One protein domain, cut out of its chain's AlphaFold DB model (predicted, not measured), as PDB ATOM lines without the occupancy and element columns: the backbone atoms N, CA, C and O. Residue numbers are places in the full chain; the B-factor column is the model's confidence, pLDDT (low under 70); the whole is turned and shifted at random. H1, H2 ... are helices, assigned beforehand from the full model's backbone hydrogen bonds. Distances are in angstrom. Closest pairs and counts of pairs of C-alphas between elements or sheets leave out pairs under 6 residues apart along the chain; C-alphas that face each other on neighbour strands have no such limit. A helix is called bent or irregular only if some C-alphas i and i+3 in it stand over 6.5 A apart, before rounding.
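AT A GLANCE: This is residues 2 to 99 of the 99 residues of an uncharacterized protein of Hymenobacter sedentarius (UniProt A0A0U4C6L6). A long helix, H2, runs nearly straight along the length of this domain, and the other three helices pack on it, mostly crossed: residues 2 to 14 of H1 on its arm H2b, and on its arm H2a the end of H3 at residues 79 to 83, which meets residues 45 to 49, and then H4, which follows H3 after a sharp turn of the chain. Residues 2 to 14 of H1 make its contact with H2b; further on H1 kinks, and a short link joins it to H2a. The printed part has 98 residues with four named helices, H1 to H4 in chain order, no named strand, and the class all helix. It is only just compact, close to loose, with a radius of gyration of the C-alphas of 15.0 A, and elongated, spanning 48 by 28 by 18 A.

IN THESE COORDINATES: Find C-alpha 2 at (-41.313, 7.195, -14.917); from there H1, residues 2 to 28, runs 33.5 A to C-alpha 28. It is irregular, with C-alphas 20 and 23 standing 7.6 A apart, and has a kink of 73 degrees near residue 22. Next look at C-alpha 35, at (-13.670, 32.895, -1.036), where H2, residues 35 to 64, begins. By its hydrogen bonds it was assigned as one helix, but it is bent: C-alphas 49 and 52 are 6.6 A apart. Its arms are H2a, residues 35 to 49, 21.0 A long, and H2b, residues 52 to 64, 18.2 A long, at a shallow tilt of 22 degrees. H3, residues 72 to 85, measures 20.5 A and is only just irregular, with C-alphas 75 and 78 6.6 A apart. H4, residues 87 to 96, measures 14.3 A and ends at C-alpha 96, at (-18.123, 35.197, -8.913).

HOW THE PARTS SIT: Begin with the hub, H2, which touches the three other helices. H2b touches H1, opposite ways at 36 degrees, only just a steep tilt; their closest C-alphas, of Val 9 and Ala 57, are 5.6 A apart. H2a touches H3 with residues 45 to 49 alone, opposite ways at a steep tilt of 53 degrees, closest at the C-alphas of Leu 49 and Leu 83, 6.6 A. H2a touches H4 at the C-alphas of Trp 38 and Phe 92, their closest, 7.0 A apart. H1 touches H3 with residues 3 to 7 alone, the same way at a shallow tilt of 32 degrees; the closest C-alphas, of Pro 3 and Val 75, are 6.5 A apart. H3 and H4 are about perpendicular, at 88 degrees, and close but not clearly touching. H4 is apart from H1 and from H2b. In H2a, H2b and H4 every O i to N i+4 pair is within hydrogen-bond range; in H1 20 of 23 are, and in H3 8 of 10.

THE WHOLE: The C-alphas of Thr 66 and Ser 99, the two farthest apart, stand 48.7 A from each other. The printed part has no cut; the H3 to H4 link is tight, and the other two are short. Look at the B-factor column for the pLDDT: its mean over the printed part is 71.9, and 31 residues are under 70, among them 20 to 26, 28 to 33 and 66 to 70.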
ATOM      1  N   ALA A   2     -42.580   7.123 -15.660       62.41
ATOM      2  CA  ALA A   2     -41.313   7.195 -14.917       62.41
ATOM      3  C   ALA A   2     -40.813   8.630 -14.578       62.41
ATOM      4  O   ALA A   2     -40.649   8.932 -13.396       62.41
ATOM      5  N   PRO A   3     -40.663   9.567 -15.540       66.50
ATOM      6  CA  PRO A   3     -40.191  10.922 -15.225       66.50
ATOM      7  C   PRO A   3     -41.179  11.718 -14.359       66.50
ATOM      8  O   PRO A   3     -40.767  12.532 -13.543       66.50
ATOM      9  N   THR A   4     -42.483  11.460 -14.483       70.00
ATOM     10  CA  THR A   4     -43.522  12.125 -13.684       70.00
ATOM     11  C   THR A   4     -43.435  11.732 -12.210       70.00
ATOM     12  O   THR A   4     -43.550  12.595 -11.345       70.00
ATOM     13  N   ILE A   5     -43.185  10.449 -11.925       70.38
ATOM     14  CA  ILE A   5     -43.001   9.943 -10.556       70.38
ATOM     15  C   ILE A   5     -41.742  10.555  -9.943       70.38
ATOM     16  O   ILE A   5     -41.785  11.043  -8.819       70.38
ATOM     17  N   HIS A   6     -40.651  10.627 -10.704       70.00
ATOM     18  CA  HIS A   6     -39.413  11.238 -10.225       70.00
ATOM     19  C   HIS A   6     -39.571  12.729  -9.926       70.00
ATOM     20  O   HIS A   6     -39.127  13.196  -8.883       70.00
ATOM     21  N   ILE A   7     -40.266  13.472 -10.795       70.38
ATOM     22  CA  ILE A   7     -40.587  14.885 -10.558       70.38
ATOM     23  C   ILE A   7     -41.485  15.035  -9.322       70.38
ATOM     24  O   ILE A   7     -41.262  15.936  -8.518       70.38
ATOM     25  N   ALA A   8     -42.468  14.153  -9.125       76.00
ATOM     26  CA  ALA A   8     -43.338  14.185  -7.950       76.00
ATOM     27  C   ALA A   8     -42.565  13.914  -6.649       76.00
ATOM     28  O   ALA A   8     -42.734  14.643  -5.671       76.00
ATOM     29  N   VAL A   9     -41.671  12.922  -6.645       72.25
ATOM     30  CA  VAL A   9     -40.800  12.620  -5.498       72.25
ATOM     31  C   VAL A   9     -39.813  13.759  -5.254       72.25
ATOM     32  O   VAL A   9     -39.648  14.185  -4.114       72.25
ATOM     33  N   MET A  10     -39.228  14.332  -6.308       74.19
ATOM     34  CA  MET A  10     -38.379  15.518  -6.205       74.19
ATOM     35  C   MET A  10     -39.131  16.690  -5.562       74.19
ATOM     36  O   MET A  10     -38.607  17.327  -4.648       74.19
ATOM     37  N   LEU A  11     -40.359  16.971  -6.006       74.38
ATOM     38  CA  LEU A  11     -41.202  18.026  -5.442       74.38
ATOM     39  C   LEU A  11     -41.569  17.741  -3.982       74.38
ATOM     40  O   LEU A  11     -41.574  18.666  -3.173       74.38
ATOM     41  N   ALA A  12     -41.818  16.481  -3.621       74.94
ATOM     42  CA  ALA A  12     -42.075  16.079  -2.241       74.94
ATOM     43  C   ALA A  12     -40.834  16.264  -1.352       74.94
ATOM     44  O   ALA A  12     -40.934  16.849  -0.272       74.94
ATOM     45  N   CYS A  13     -39.652  15.852  -1.822       70.94
ATOM     46  CA  CYS A  13     -38.381  16.096  -1.140       70.94
ATOM     47  C   CYS A  13     -38.101  17.596  -1.002       70.94
ATOM     48  O   CYS A  13     -37.690  18.049   0.064       70.94
ATOM     49  N   TRP A  14     -38.376  18.384  -2.043       71.19
ATOM     50  CA  TRP A  14     -38.244  19.837  -2.013       71.19
ATOM     51  C   TRP A  14     -39.200  20.491  -1.012       71.19
ATOM     52  O   TRP A  14     -38.808  21.372  -0.244       71.19
ATOM     53  N   TYR A  15     -40.460  20.062  -0.991       74.88
ATOM     54  CA  TYR A  15     -41.448  20.549  -0.037       74.88
ATOM     55  C   TYR A  15     -41.052  20.196   1.402       74.88
ATOM     56  O   TYR A  15     -41.054  21.064   2.275       74.88
ATOM     57  N   GLY A  16     -40.623  18.954   1.641       71.25
ATOM     58  CA  GLY A  16     -40.092  18.525   2.935       71.25
ATOM     59  C   GLY A  16     -38.882  19.358   3.352       71.25
ATOM     60  O   GLY A  16     -38.826  19.864   4.469       71.25
ATOM     61  N   TYR A  17     -37.959  19.607   2.428       68.06
ATOM     62  CA  TYR A  17     -36.796  20.448   2.671       68.06
ATOM     63  C   TYR A  17     -37.181  21.899   3.020       68.06
ATOM     64  O   TYR A  17     -36.737  22.436   4.034       68.06
ATOM     65  N   THR A  18     -38.059  22.526   2.236       68.38
ATOM     66  CA  THR A  18     -38.479  23.924   2.447       68.38
ATOM     67  C   THR A  18     -39.325  24.132   3.703       68.38
ATOM     68  O   THR A  18     -39.286  25.225   4.272       68.38
ATOM     69  N   LYS A  19     -40.072  23.116   4.149       71.62
ATOM     70  CA  LYS A  19     -40.924  23.196   5.345       71.62
ATOM     71  C   LYS A  19     -40.249  22.720   6.626       71.62
ATOM     72  O   LYS A  19     -40.495  23.316   7.667       71.62
ATOM     73  N   LEU A  20     -39.431  21.672   6.563       67.69
ATOM     74  CA  LEU A  20     -38.891  20.995   7.750       67.69
ATOM     75  C   LEU A  20     -37.402  21.270   7.960       67.69
ATOM     76  O   LEU A  20     -36.947  21.366   9.094       67.69
ATOM     77  N   ALA A  21     -36.637  21.405   6.877       64.12
ATOM     78  CA  ALA A  21     -35.180  21.491   6.949       64.12
ATOM     79  C   ALA A  21     -34.632  22.895   6.665       64.12
ATOM     80  O   ALA A  21     -33.440  23.127   6.853       64.12
ATOM     81  N   ARG A  22     -35.473  23.845   6.237       68.19
ATOM     82  CA  ARG A  22     -35.032  25.172   5.794       68.19
ATOM     83  C   ARG A  22     -34.288  25.946   6.875       68.19
ATOM     84  O   ARG A  22     -33.218  26.477   6.613       68.19
ATOM     85  N   GLU A  23     -34.842  26.018   8.076       67.81
ATOM     86  CA  GLU A  23     -34.250  26.786   9.172       67.81
ATOM     87  C   GLU A  23     -32.901  26.217   9.658       67.81
ATOM     88  O   GLU A  23     -31.918  26.965   9.678       67.81
ATOM     89  N   PRO A  24     -32.775  24.910   9.983       67.25
ATOM     90  CA  PRO A  24     -31.476  24.334  10.336       67.25
ATOM     91  C   PRO A  24     -30.481  24.390   9.168       67.25
ATOM     92  O   PRO A  24     -29.283  24.580   9.383       67.25
ATOM     93  N   PHE A  25     -30.964  24.302   7.927       65.00
ATOM     94  CA  PHE A  25     -30.129  24.455   6.744       65.00
ATOM     95  C   PHE A  25     -29.580  25.872   6.590       65.00
ATOM     96  O   PHE A  25     -28.386  26.040   6.353       65.00
ATOM     97  N   GLU A  26     -30.417  26.900   6.734       68.19
ATOM     98  CA  GLU A  26     -29.972  28.289   6.608       68.19
ATOM     99  C   GLU A  26     -28.916  28.643   7.667       68.19
ATOM    100  O   GLU A  26     -28.024  29.442   7.365       68.19
ATOM    101  N   ARG A  27     -28.967  27.992   8.843       71.75
ATOM    102  CA  ARG A  27     -27.936  28.060   9.896       71.75
ATOM    103  C   ARG A  27     -26.642  27.325   9.510       71.75
ATOM    104  O   ARG A  27     -25.561  27.877   9.682       71.75
ATOM    105  N   LEU A  28     -26.731  26.121   8.935       67.12
ATOM    106  CA  LEU A  28     -25.582  25.356   8.401       67.12
ATOM    107  C   LEU A  28     -24.887  26.038   7.205       67.12
ATOM    108  O   LEU A  28     -23.716  25.763   6.911       67.12
ATOM    109  N   MET A  29     -25.629  26.909   6.523       62.91
ATOM    110  CA  MET A  29     -25.245  27.691   5.347       62.91
ATOM    111  C   MET A  29     -24.942  29.153   5.680       62.91
ATOM    112  O   MET A  29     -25.182  30.029   4.844       62.91
ATOM    113  N   ALA A  30     -24.488  29.437   6.905       68.19
ATOM    114  CA  ALA A  30     -24.114  30.783   7.328       68.19
ATOM    115  C   ALA A  30     -23.244  31.492   6.270       68.19
ATOM    116  O   ALA A  30     -22.431  30.858   5.592       68.19
ATOM    117  N   GLN A  31     -23.460  32.801   6.107       66.94
ATOM    118  CA  GLN A  31     -22.847  33.586   5.038       66.94
ATOM    119  C   GLN A  31     -21.314  33.505   5.124       66.94
ATOM    120  O   GLN A  31     -20.740  33.839   6.165       66.94
ATOM    121  N   PRO A  32     -20.636  33.054   4.059       66.31
ATOM    122  CA  PRO A  32     -19.193  32.915   4.087       66.31
ATOM    123  C   PRO A  32     -18.511  34.284   4.002       66.31
ATOM    124  O   PRO A  32     -18.804  35.085   3.120       66.31
ATOM    125  N   GLN A  33     -17.553  34.531   4.899       69.88
ATOM    126  CA  GLN A  33     -16.749  35.761   4.909       69.88
ATOM    127  C   GLN A  33     -15.560  35.720   3.929       69.88
ATOM    128  O   GLN A  33     -14.938  36.744   3.672       69.88
ATOM    129  N   GLN A  34     -15.222  34.545   3.385       73.06
ATOM    130  CA  GLN A  34     -14.032  34.313   2.557       73.06
ATOM    131  C   GLN A  34     -14.367  33.497   1.298       73.06
ATOM    132  O   GLN A  34     -15.321  32.718   1.298       73.06
ATOM    133  N   LEU A  35     -13.544  33.620   0.245       69.31
ATOM    134  CA  LEU A  35     -13.670  32.895  -1.036       69.31
ATOM    135  C   LEU A  35     -13.792  31.372  -0.865       69.31
ATOM    136  O   LEU A  35     -14.683  30.755  -1.445       69.31
ATOM    137  N   ASN A  36     -12.978  30.770   0.006       74.19
ATOM    138  CA  ASN A  36     -13.077  29.338   0.312       74.19
ATOM    139  C   ASN A  36     -14.443  28.975   0.914       74.19
ATOM    140  O   ASN A  36     -14.997  27.920   0.618       74.19
ATOM    141  N   GLY A  37     -15.027  29.869   1.714       74.69
ATOM    142  CA  GLY A  37     -16.363  29.682   2.270       74.69
ATOM    143  C   GLY A  37     -17.461  29.702   1.203       74.69
ATOM    144  O   GLY A  37     -18.444  28.980   1.342       74.69
ATOM    145  N   TRP A  38     -17.289  30.464   0.119       73.06
ATOM    146  CA  TRP A  38     -18.222  30.472  -1.012       73.06
ATOM    147  C   TRP A  38     -18.191  29.166  -1.804       73.06
ATOM    148  O   TRP A  38     -19.250  28.645  -2.151       73.06
ATOM    149  N   VAL A  39     -17.005  28.590  -2.017       77.69
ATOM    150  CA  VAL A  39     -16.862  27.258  -2.634       77.69
ATOM    151  C   VAL A  39     -17.540  26.192  -1.771       77.69
ATOM    152  O   VAL A  39     -18.299  25.369  -2.278       77.69
ATOM    153  N   TRP A  40     -17.339  26.238  -0.453       77.19
ATOM    154  CA  TRP A  40     -18.001  25.323   0.480       77.19
ATOM    155  C   TRP A  40     -19.519  25.509   0.532       77.19
ATOM    156  O   TRP A  40     -20.252  24.521   0.589       77.19
ATOM    157  N   LEU A  41     -20.004  26.754   0.493       76.56
ATOM    158  CA  LEU A  41     -21.429  27.064   0.397       76.56
ATOM    159  C   LEU A  41     -22.013  26.459  -0.886       76.56
ATOM    160  O   LEU A  41     -23.013  25.750  -0.824       76.56
ATOM    161  N   TYR A  42     -21.351  26.670  -2.026       75.31
ATOM    162  CA  TYR A  42     -21.736  26.089  -3.311       75.31
ATOM    163  C   TYR A  42     -21.812  24.559  -3.242       75.31
ATOM    164  O   TYR A  42     -22.833  23.980  -3.615       75.31
ATOM    165  N   LEU A  43     -20.780  23.906  -2.698       78.69
ATOM    166  CA  LEU A  43     -20.721  22.447  -2.598       78.69
ATOM    167  C   LEU A  43     -21.862  21.896  -1.734       78.69
ATOM    168  O   LEU A  43     -22.531  20.940  -2.120       78.69
ATOM    169  N   LYS A  44     -22.141  22.544  -0.596       76.31
ATOM    170  CA  LYS A  44     -23.273  22.194   0.269       76.31
ATOM    171  C   LYS A  44     -24.613  22.389  -0.447       76.31
ATOM    172  O   LYS A  44     -25.509  21.566  -0.271       76.31
ATOM    173  N   VAL A  45     -24.773  23.458  -1.238       75.94
ATOM    174  CA  VAL A  45     -26.045  23.778  -1.915       75.94
ATOM    175  C   VAL A  45     -26.300  22.730  -2.990       75.94
ATOM    176  O   VAL A  45     -27.396  22.177  -3.057       75.94
ATOM    177  N   LEU A  46     -25.274  22.406  -3.776       77.56
ATOM    178  CA  LEU A  46     -25.328  21.366  -4.795       77.56
ATOM    179  C   LEU A  46     -25.677  20.005  -4.176       77.56
ATOM    180  O   LEU A  46     -26.570  19.304  -4.651       77.56
ATOM    181  N   LEU A  47     -25.015  19.648  -3.074       79.94
ATOM    182  CA  LEU A  47     -25.199  18.347  -2.442       79.94
ATOM    183  C   LEU A  47     -26.613  18.171  -1.870       79.94
ATOM    184  O   LEU A  47     -27.202  17.104  -2.010       79.94
ATOM    185  N   LEU A  48     -27.186  19.215  -1.275       73.88
ATOM    186  CA  LEU A  48     -28.491  19.141  -0.609       73.88
ATOM    187  C   LEU A  48     -29.686  19.453  -1.515       73.88
ATOM    188  O   LEU A  48     -30.739  18.850  -1.327       73.88
ATOM    189  N   LEU A  49     -29.558  20.374  -2.476       73.00
ATOM    190  CA  LEU A  49     -30.675  20.763  -3.353       73.00
ATOM    191  C   LEU A  49     -30.739  19.950  -4.647       73.00
ATOM    192  O   LEU A  49     -31.794  19.889  -5.278       73.00
ATOM    193  N   VAL A  50     -29.624  19.337  -5.049       75.31
ATOM    194  CA  VAL A  50     -29.531  18.583  -6.303       75.31
ATOM    195  C   VAL A  50     -29.238  17.121  -6.011       75.31
ATOM    196  O   VAL A  50     -30.098  16.285  -6.262       75.31
ATOM    197  N   ILE A  51     -28.077  16.809  -5.428       78.56
ATOM    198  CA  ILE A  51     -27.608  15.417  -5.313       78.56
ATOM    199  C   ILE A  51     -28.513  14.591  -4.398       78.56
ATOM    200  O   ILE A  51     -28.977  13.532  -4.801       78.56
ATOM    201  N   LEU A  52     -28.795  15.067  -3.186       79.69
ATOM    202  CA  LEU A  52     -29.607  14.333  -2.218       79.69
ATOM    203  C   LEU A  52     -31.022  14.017  -2.741       79.69
ATOM    204  O   LEU A  52     -31.380  12.840  -2.767       79.69
ATOM    205  N   PRO A  53     -31.832  14.998  -3.192       75.00
ATOM    206  CA  PRO A  53     -33.159  14.701  -3.718       75.00
ATOM    207  C   PRO A  53     -33.097  13.853  -4.991       75.00
ATOM    208  O   PRO A  53     -33.980  13.024  -5.178       75.00
ATOM    209  N   PHE A  54     -32.065  14.007  -5.828       78.75
ATOM    210  CA  PHE A  54     -31.879  13.170  -7.014       78.75
ATOM    211  C   PHE A  54     -31.611  11.708  -6.636       78.75
ATOM    212  O   PHE A  54     -32.308  10.822  -7.109       78.75
ATOM    213  N   VAL A  55     -30.663  11.442  -5.733       79.94
ATOM    214  CA  VAL A  55     -30.319  10.079  -5.288       79.94
ATOM    215  C   VAL A  55     -31.495   9.409  -4.580       79.94
ATOM    216  O   VAL A  55     -31.761   8.232  -4.815       79.94
ATOM    217  N   VAL A  56     -32.222  10.147  -3.737       79.88
ATOM    218  CA  VAL A  56     -33.418   9.632  -3.056       79.88
ATOM    219  C   VAL A  56     -34.518   9.310  -4.064       79.88
ATOM    220  O   VAL A  56     -35.069   8.211  -4.030       79.88
ATOM    221  N   ALA A  57     -34.817  10.230  -4.985       75.00
ATOM    222  CA  ALA A  57     -35.827  10.005  -6.009       75.00
ATOM    223  C   ALA A  57     -35.440   8.864  -6.960       75.00
ATOM    224  O   ALA A  57     -36.296   8.047  -7.294       75.00
ATOM    225  N   ASP A  58     -34.167   8.755  -7.341       77.44
ATOM    226  CA  ASP A  58     -33.661   7.697  -8.220       77.44
ATOM    227  C   ASP A  58     -33.714   6.328  -7.538       77.44
ATOM    228  O   ASP A  58     -34.218   5.376  -8.124       77.44
ATOM    229  N   SER A  59     -33.306   6.243  -6.267       79.94
ATOM    230  CA  SER A  59     -33.363   5.003  -5.480       79.94
ATOM    231  C   SER A  59     -34.801   4.527  -5.268       79.94
ATOM    232  O   SER A  59     -35.089   3.339  -5.398       79.94
ATOM    233  N   LEU A  60     -35.724   5.452  -4.980       76.00
ATOM    234  CA  LEU A  60     -37.151   5.139  -4.879       76.00
ATOM    235  C   LEU A  60     -37.702   4.673  -6.229       76.00
ATOM    236  O   LEU A  60     -38.411   3.674  -6.296       76.00
ATOM    237  N   CYS A  61     -37.350   5.351  -7.319       75.69
ATOM    238  CA  CYS A  61     -37.800   4.946  -8.643       75.69
ATOM    239  C   CYS A  61     -37.241   3.572  -9.046       75.69
ATOM    240  O   CYS A  61     -38.007   2.758  -9.549       75.69
ATOM    241  N   MET A  62     -35.972   3.262  -8.756       76.75
ATOM    242  CA  MET A  62     -35.402   1.921  -8.957       76.75
ATOM    243  C   MET A  62     -36.095   0.850  -8.109       76.75
ATOM    244  O   MET A  62     -36.300  -0.264  -8.580       76.75
ATOM    245  N   ALA A  63     -36.464   1.171  -6.866       79.31
ATOM    246  CA  ALA A  63     -37.126   0.225  -5.972       79.31
ATOM    247  C   ALA A  63     -38.577  -0.078  -6.388       79.31
ATOM    248  O   ALA A  63     -39.048  -1.198  -6.200       79.31
ATOM    249  N   PHE A  64     -39.291   0.911  -6.939       76.38
ATOM    250  CA  PHE A  64     -40.722   0.799  -7.245       76.38
ATOM    251  C   PHE A  64     -41.046   0.601  -8.733       76.38
ATOM    252  O   PHE A  64     -42.178   0.231  -9.051       76.38
ATOM    253  N   LEU A  65     -40.105   0.834  -9.656       76.56
ATOM    254  CA  LEU A  65     -40.339   0.741 -11.101       76.56
ATOM    255  C   LEU A  65     -39.454  -0.333 -11.738       76.56
ATOM    256  O   LEU A  65     -38.232  -0.249 -11.739       76.56
ATOM    257  N   THR A  66     -40.095  -1.322 -12.359       66.62
ATOM    258  CA  THR A  66     -39.440  -2.490 -12.976       66.62
ATOM    259  C   THR A  66     -38.724  -2.172 -14.297       66.62
ATOM    260  O   THR A  66     -37.820  -2.901 -14.681       66.62
ATOM    261  N   ASN A  67     -39.098  -1.081 -14.980       66.25
ATOM    262  CA  ASN A  67     -38.508  -0.615 -16.245       66.25
ATOM    263  C   ASN A  67     -38.022   0.836 -16.102       66.25
ATOM    264  O   ASN A  67     -38.550   1.762 -16.723       66.25
ATOM    265  N   TRP A  68     -37.056   1.042 -15.207       68.25
ATOM    266  CA  TRP A  68     -36.461   2.344 -14.919       68.25
ATOM    267  C   TRP A  68     -35.309   2.657 -15.889       68.25
ATOM    268  O   TRP A  68     -34.144   2.686 -15.506       68.25
ATOM    269  N   ASP A  69     -35.647   2.880 -17.162       68.12
ATOM    270  CA  ASP A  69     -34.729   3.433 -18.164       68.12
ATOM    271  C   ASP A  69     -35.240   4.813 -18.600       68.12
ATOM    272  O   ASP A  69     -36.394   4.973 -19.012       68.12
ATOM    273  N   TYR A  70     -34.428   5.849 -18.403       68.50
ATOM    274  CA  TYR A  70     -34.846   7.233 -18.610       68.50
ATOM    275  C   TYR A  70     -33.660   8.156 -18.891       68.50
ATOM    276  O   TYR A  70     -32.519   7.927 -18.486       68.50
ATOM    277  N   ASN A  71     -33.951   9.275 -19.556       73.12
ATOM    278  CA  ASN A  71     -32.953  10.299 -19.822       73.12
ATOM    279  C   ASN A  71     -32.674  11.127 -18.555       73.12
ATOM    280  O   ASN A  71     -33.469  11.989 -18.166       73.12
ATOM    281  N   ARG A  72     -31.512  10.887 -17.939       70.25
ATOM    282  CA  ARG A  72     -31.050  11.563 -16.716       70.25
ATOM    283  C   ARG A  72     -31.005  13.086 -16.846       70.25
ATOM    284  O   ARG A  72     -31.287  13.779 -15.875       70.25
ATOM    285  N   THR A  73     -30.731  13.622 -18.036       71.94
ATOM    286  CA  THR A  73     -30.679  15.075 -18.273       71.94
ATOM    287  C   THR A  73     -32.041  15.736 -18.064       71.94
ATOM    288  O   THR A  73     -32.126  16.807 -17.465       71.94
ATOM    289  N   VAL A  74     -33.120  15.081 -18.502       69.88
ATOM    290  CA  VAL A  74     -34.496  15.589 -18.346       69.88
ATOM    291  C   VAL A  74     -34.903  15.610 -16.874       69.88
ATOM    292  O   VAL A  74     -35.589  16.522 -16.426       69.88
ATOM    293  N   VAL A  75     -34.445  14.620 -16.113       69.88
ATOM    294  CA  VAL A  75     -34.748  14.489 -14.689       69.88
ATOM    295  C   VAL A  75     -33.897  15.418 -13.825       69.88
ATOM    296  O   VAL A  75     -34.393  15.932 -12.830       69.88
ATOM    297  N   LEU A  76     -32.664  15.717 -14.236       70.50
ATOM    298  CA  LEU A  76     -31.795  16.693 -13.575       70.50
ATOM    299  C   LEU A  76     -32.247  18.146 -13.782       70.50
ATOM    300  O   LEU A  76     -32.007  18.990 -12.920       70.50
ATOM    301  N   ALA A  77     -32.906  18.454 -14.902       71.44
ATOM    302  CA  ALA A  77     -33.356  19.806 -15.237       71.44
ATOM    303  C   ALA A  77     -34.130  20.522 -14.105       71.44
ATOM    304  O   ALA A  77     -33.749  21.641 -13.751       71.44
ATOM    305  N   PRO A  78     -35.155  19.923 -13.471       68.25
ATOM    306  CA  PRO A  78     -35.869  20.576 -12.376       68.25
ATOM    307  C   PRO A  78     -35.008  20.795 -11.117       68.25
ATOM    308  O   PRO A  78     -35.237  21.768 -10.396       68.25
ATOM    309  N   HIS A  79     -33.961  19.994 -10.886       72.56
ATOM    310  CA  HIS A  79     -32.994  20.261  -9.816       72.56
ATOM    311  C   HIS A  79     -32.120  21.484 -10.125       72.56
ATOM    312  O   HIS A  79     -31.891  22.316  -9.246       72.56
ATOM    313  N   PHE A  80     -31.678  21.637 -11.377       70.19
ATOM    314  CA  PHE A  80     -30.935  22.824 -11.816       70.19
ATOM    315  C   PHE A  80     -31.789  24.095 -11.759       70.19
ATOM    316  O   PHE A  80     -31.303  25.135 -11.319       70.19
ATOM    317  N   ILE A  81     -33.069  24.016 -12.128       73.75
ATOM    318  CA  ILE A  81     -34.002  25.148 -12.003       73.75
ATOM    319  C   ILE A  81     -34.123  25.582 -10.537       73.75
ATOM    320  O   ILE A  81     -34.062  26.776 -10.236       73.75
ATOM    321  N   ASN A  82     -34.220  24.627  -9.611       70.75
ATOM    322  CA  ASN A  82     -34.268  24.921  -8.178       70.75
ATOM    323  C   ASN A  82     -32.975  25.544  -7.644       70.75
ATOM    324  O   ASN A  82     -33.023  26.465  -6.828       70.75
ATOM    325  N   LEU A  83     -31.827  25.068  -8.130       71.44
ATOM    326  CA  LEU A  83     -30.519  25.633  -7.810       71.44
ATOM    327  C   LEU A  83     -30.459  27.117  -8.211       71.44
ATOM    328  O   LEU A  83     -30.097  27.963  -7.395       71.44
ATOM    329  N   VAL A  84     -30.888  27.439  -9.435       71.12
ATOM    330  CA  VAL A  84     -30.917  28.814  -9.965       71.12
ATOM    331  C   VAL A  84     -31.931  29.695  -9.223       71.12
ATOM    332  O   VAL A  84     -31.672  30.877  -9.002       71.12
ATOM    333  N   GLY A  85     -33.060  29.129  -8.788       70.75
ATOM    334  CA  GLY A  85     -34.075  29.831  -7.996       70.75
ATOM    335  C   GLY A  85     -33.653  30.158  -6.556       70.75
ATOM    336  O   GLY A  85     -34.310  30.964  -5.887       70.75
ATOM    337  N   TYR A  86     -32.564  29.571  -6.052       74.88
ATOM    338  CA  TYR A  86     -32.102  29.801  -4.686       74.88
ATOM    339  C   TYR A  86     -31.346  31.135  -4.578       74.88
ATOM    340  O   TYR A  86     -30.252  31.298  -5.116       74.88
ATOM    341  N   LYS A  87     -31.902  32.111  -3.840       72.75
ATOM    342  CA  LYS A  87     -31.353  33.484  -3.749       72.75
ATOM    343  C   LYS A  87     -29.855  33.538  -3.420       72.75
ATOM    344  O   LYS A  87     -29.125  34.261  -4.087       72.75
ATOM    345  N   ARG A  88     -29.380  32.731  -2.460       69.88
ATOM    346  CA  ARG A  88     -27.953  32.691  -2.075       69.88
ATOM    347  C   ARG A  88     -27.053  32.133  -3.185       69.88
ATOM    348  O   ARG A  88     -25.893  32.513  -3.285       69.88
ATOM    349  N   PHE A  89     -27.581  31.251  -4.037       69.88
ATOM    350  CA  PHE A  89     -26.862  30.740  -5.204       69.88
ATOM    351  C   PHE A  89     -26.750  31.804  -6.300       69.88
ATOM    352  O   PHE A  89     -25.679  32.004  -6.870       69.88
ATOM    353  N   ALA A  90     -27.825  32.556  -6.540       73.75
ATOM    354  CA  ALA A  90     -27.786  33.705  -7.440       73.75
ATOM    355  C   ALA A  90     -26.821  34.799  -6.937       73.75
ATOM    356  O   ALA A  90     -26.107  35.407  -7.733       73.75
ATOM    357  N   GLU A  91     -26.761  35.029  -5.621       74.25
ATOM    358  CA  GLU A  91     -25.773  35.915  -4.991       74.25
ATOM    359  C   GLU A  91     -24.339  35.412  -5.186       74.25
ATOM    360  O   GLU A  91     -23.479  36.206  -5.559       74.25
ATOM    361  N   PHE A  92     -24.090  34.106  -5.028       70.56
ATOM    362  CA  PHE A  92     -22.791  33.495  -5.327       70.56
ATOM    363  C   PHE A  92     -22.377  33.704  -6.789       70.56
ATOM    364  O   PHE A  92     -21.268  34.167  -7.040       70.56
ATOM    365  N   ILE A  93     -23.265  33.433  -7.755       71.75
ATOM    366  CA  ILE A  93     -22.974  33.655  -9.182       71.75
ATOM    367  C   ILE A  93     -22.648  35.128  -9.444       71.75
ATOM    368  O   ILE A  93     -21.681  35.433 -10.135       71.75
ATOM    369  N   ARG A  94     -23.419  36.059  -8.869       74.94
ATOM    370  CA  ARG A  94     -23.140  37.497  -9.004       74.94
ATOM    371  C   ARG A  94     -21.809  37.896  -8.374       74.94
ATOM    372  O   ARG A  94     -21.154  38.777  -8.916       74.94
ATOM    373  N   ALA A  95     -21.430  37.296  -7.248       71.38
ATOM    374  CA  ALA A  95     -20.140  37.543  -6.612       71.38
ATOM    375  C   ALA A  95     -18.983  37.014  -7.475       71.38
ATOM    376  O   ALA A  95     -18.013  37.734  -7.679       71.38
ATOM    377  N   ALA A  96     -19.122  35.812  -8.041       68.44
ATOM    378  CA  ALA A  96     -18.123  35.197  -8.913       68.44
ATOM    379  C   ALA A  96     -17.975  35.904 -10.273       68.44
ATOM    380  O   ALA A  96     -16.889  35.932 -10.830       68.44
ATOM    381  N   LEU A  97     -19.047  36.491 -10.813       73.31
ATOM    382  CA  LEU A  97     -18.996  37.275 -12.058       73.31
ATOM    383  C   LEU A  97     -18.466  38.704 -11.863       73.31
ATOM    384  O   LEU A  97     -18.205  39.394 -12.843       73.31
ATOM    385  N   ARG A  98     -18.384  39.183 -10.616       64.88
ATOM    386  CA  ARG A  98     -17.843  40.509 -10.277       64.88
ATOM    387  C   ARG A  98     -16.353  40.483  -9.916       64.88
ATOM    388  O   ARG A  98     -15.795  41.562  -9.734       64.88
ATOM    389  N   SER A  99     -15.748  39.301  -9.774       49.09
ATOM    390  CA  SER A  99     -14.297  39.104  -9.625       49.09
ATOM    391  C   SER A  99     -13.637  38.898 -10.977       49.09
ATOM    392  O   SER A  99     -12.535  39.447 -11.170       49.09
TER     393      SER A  99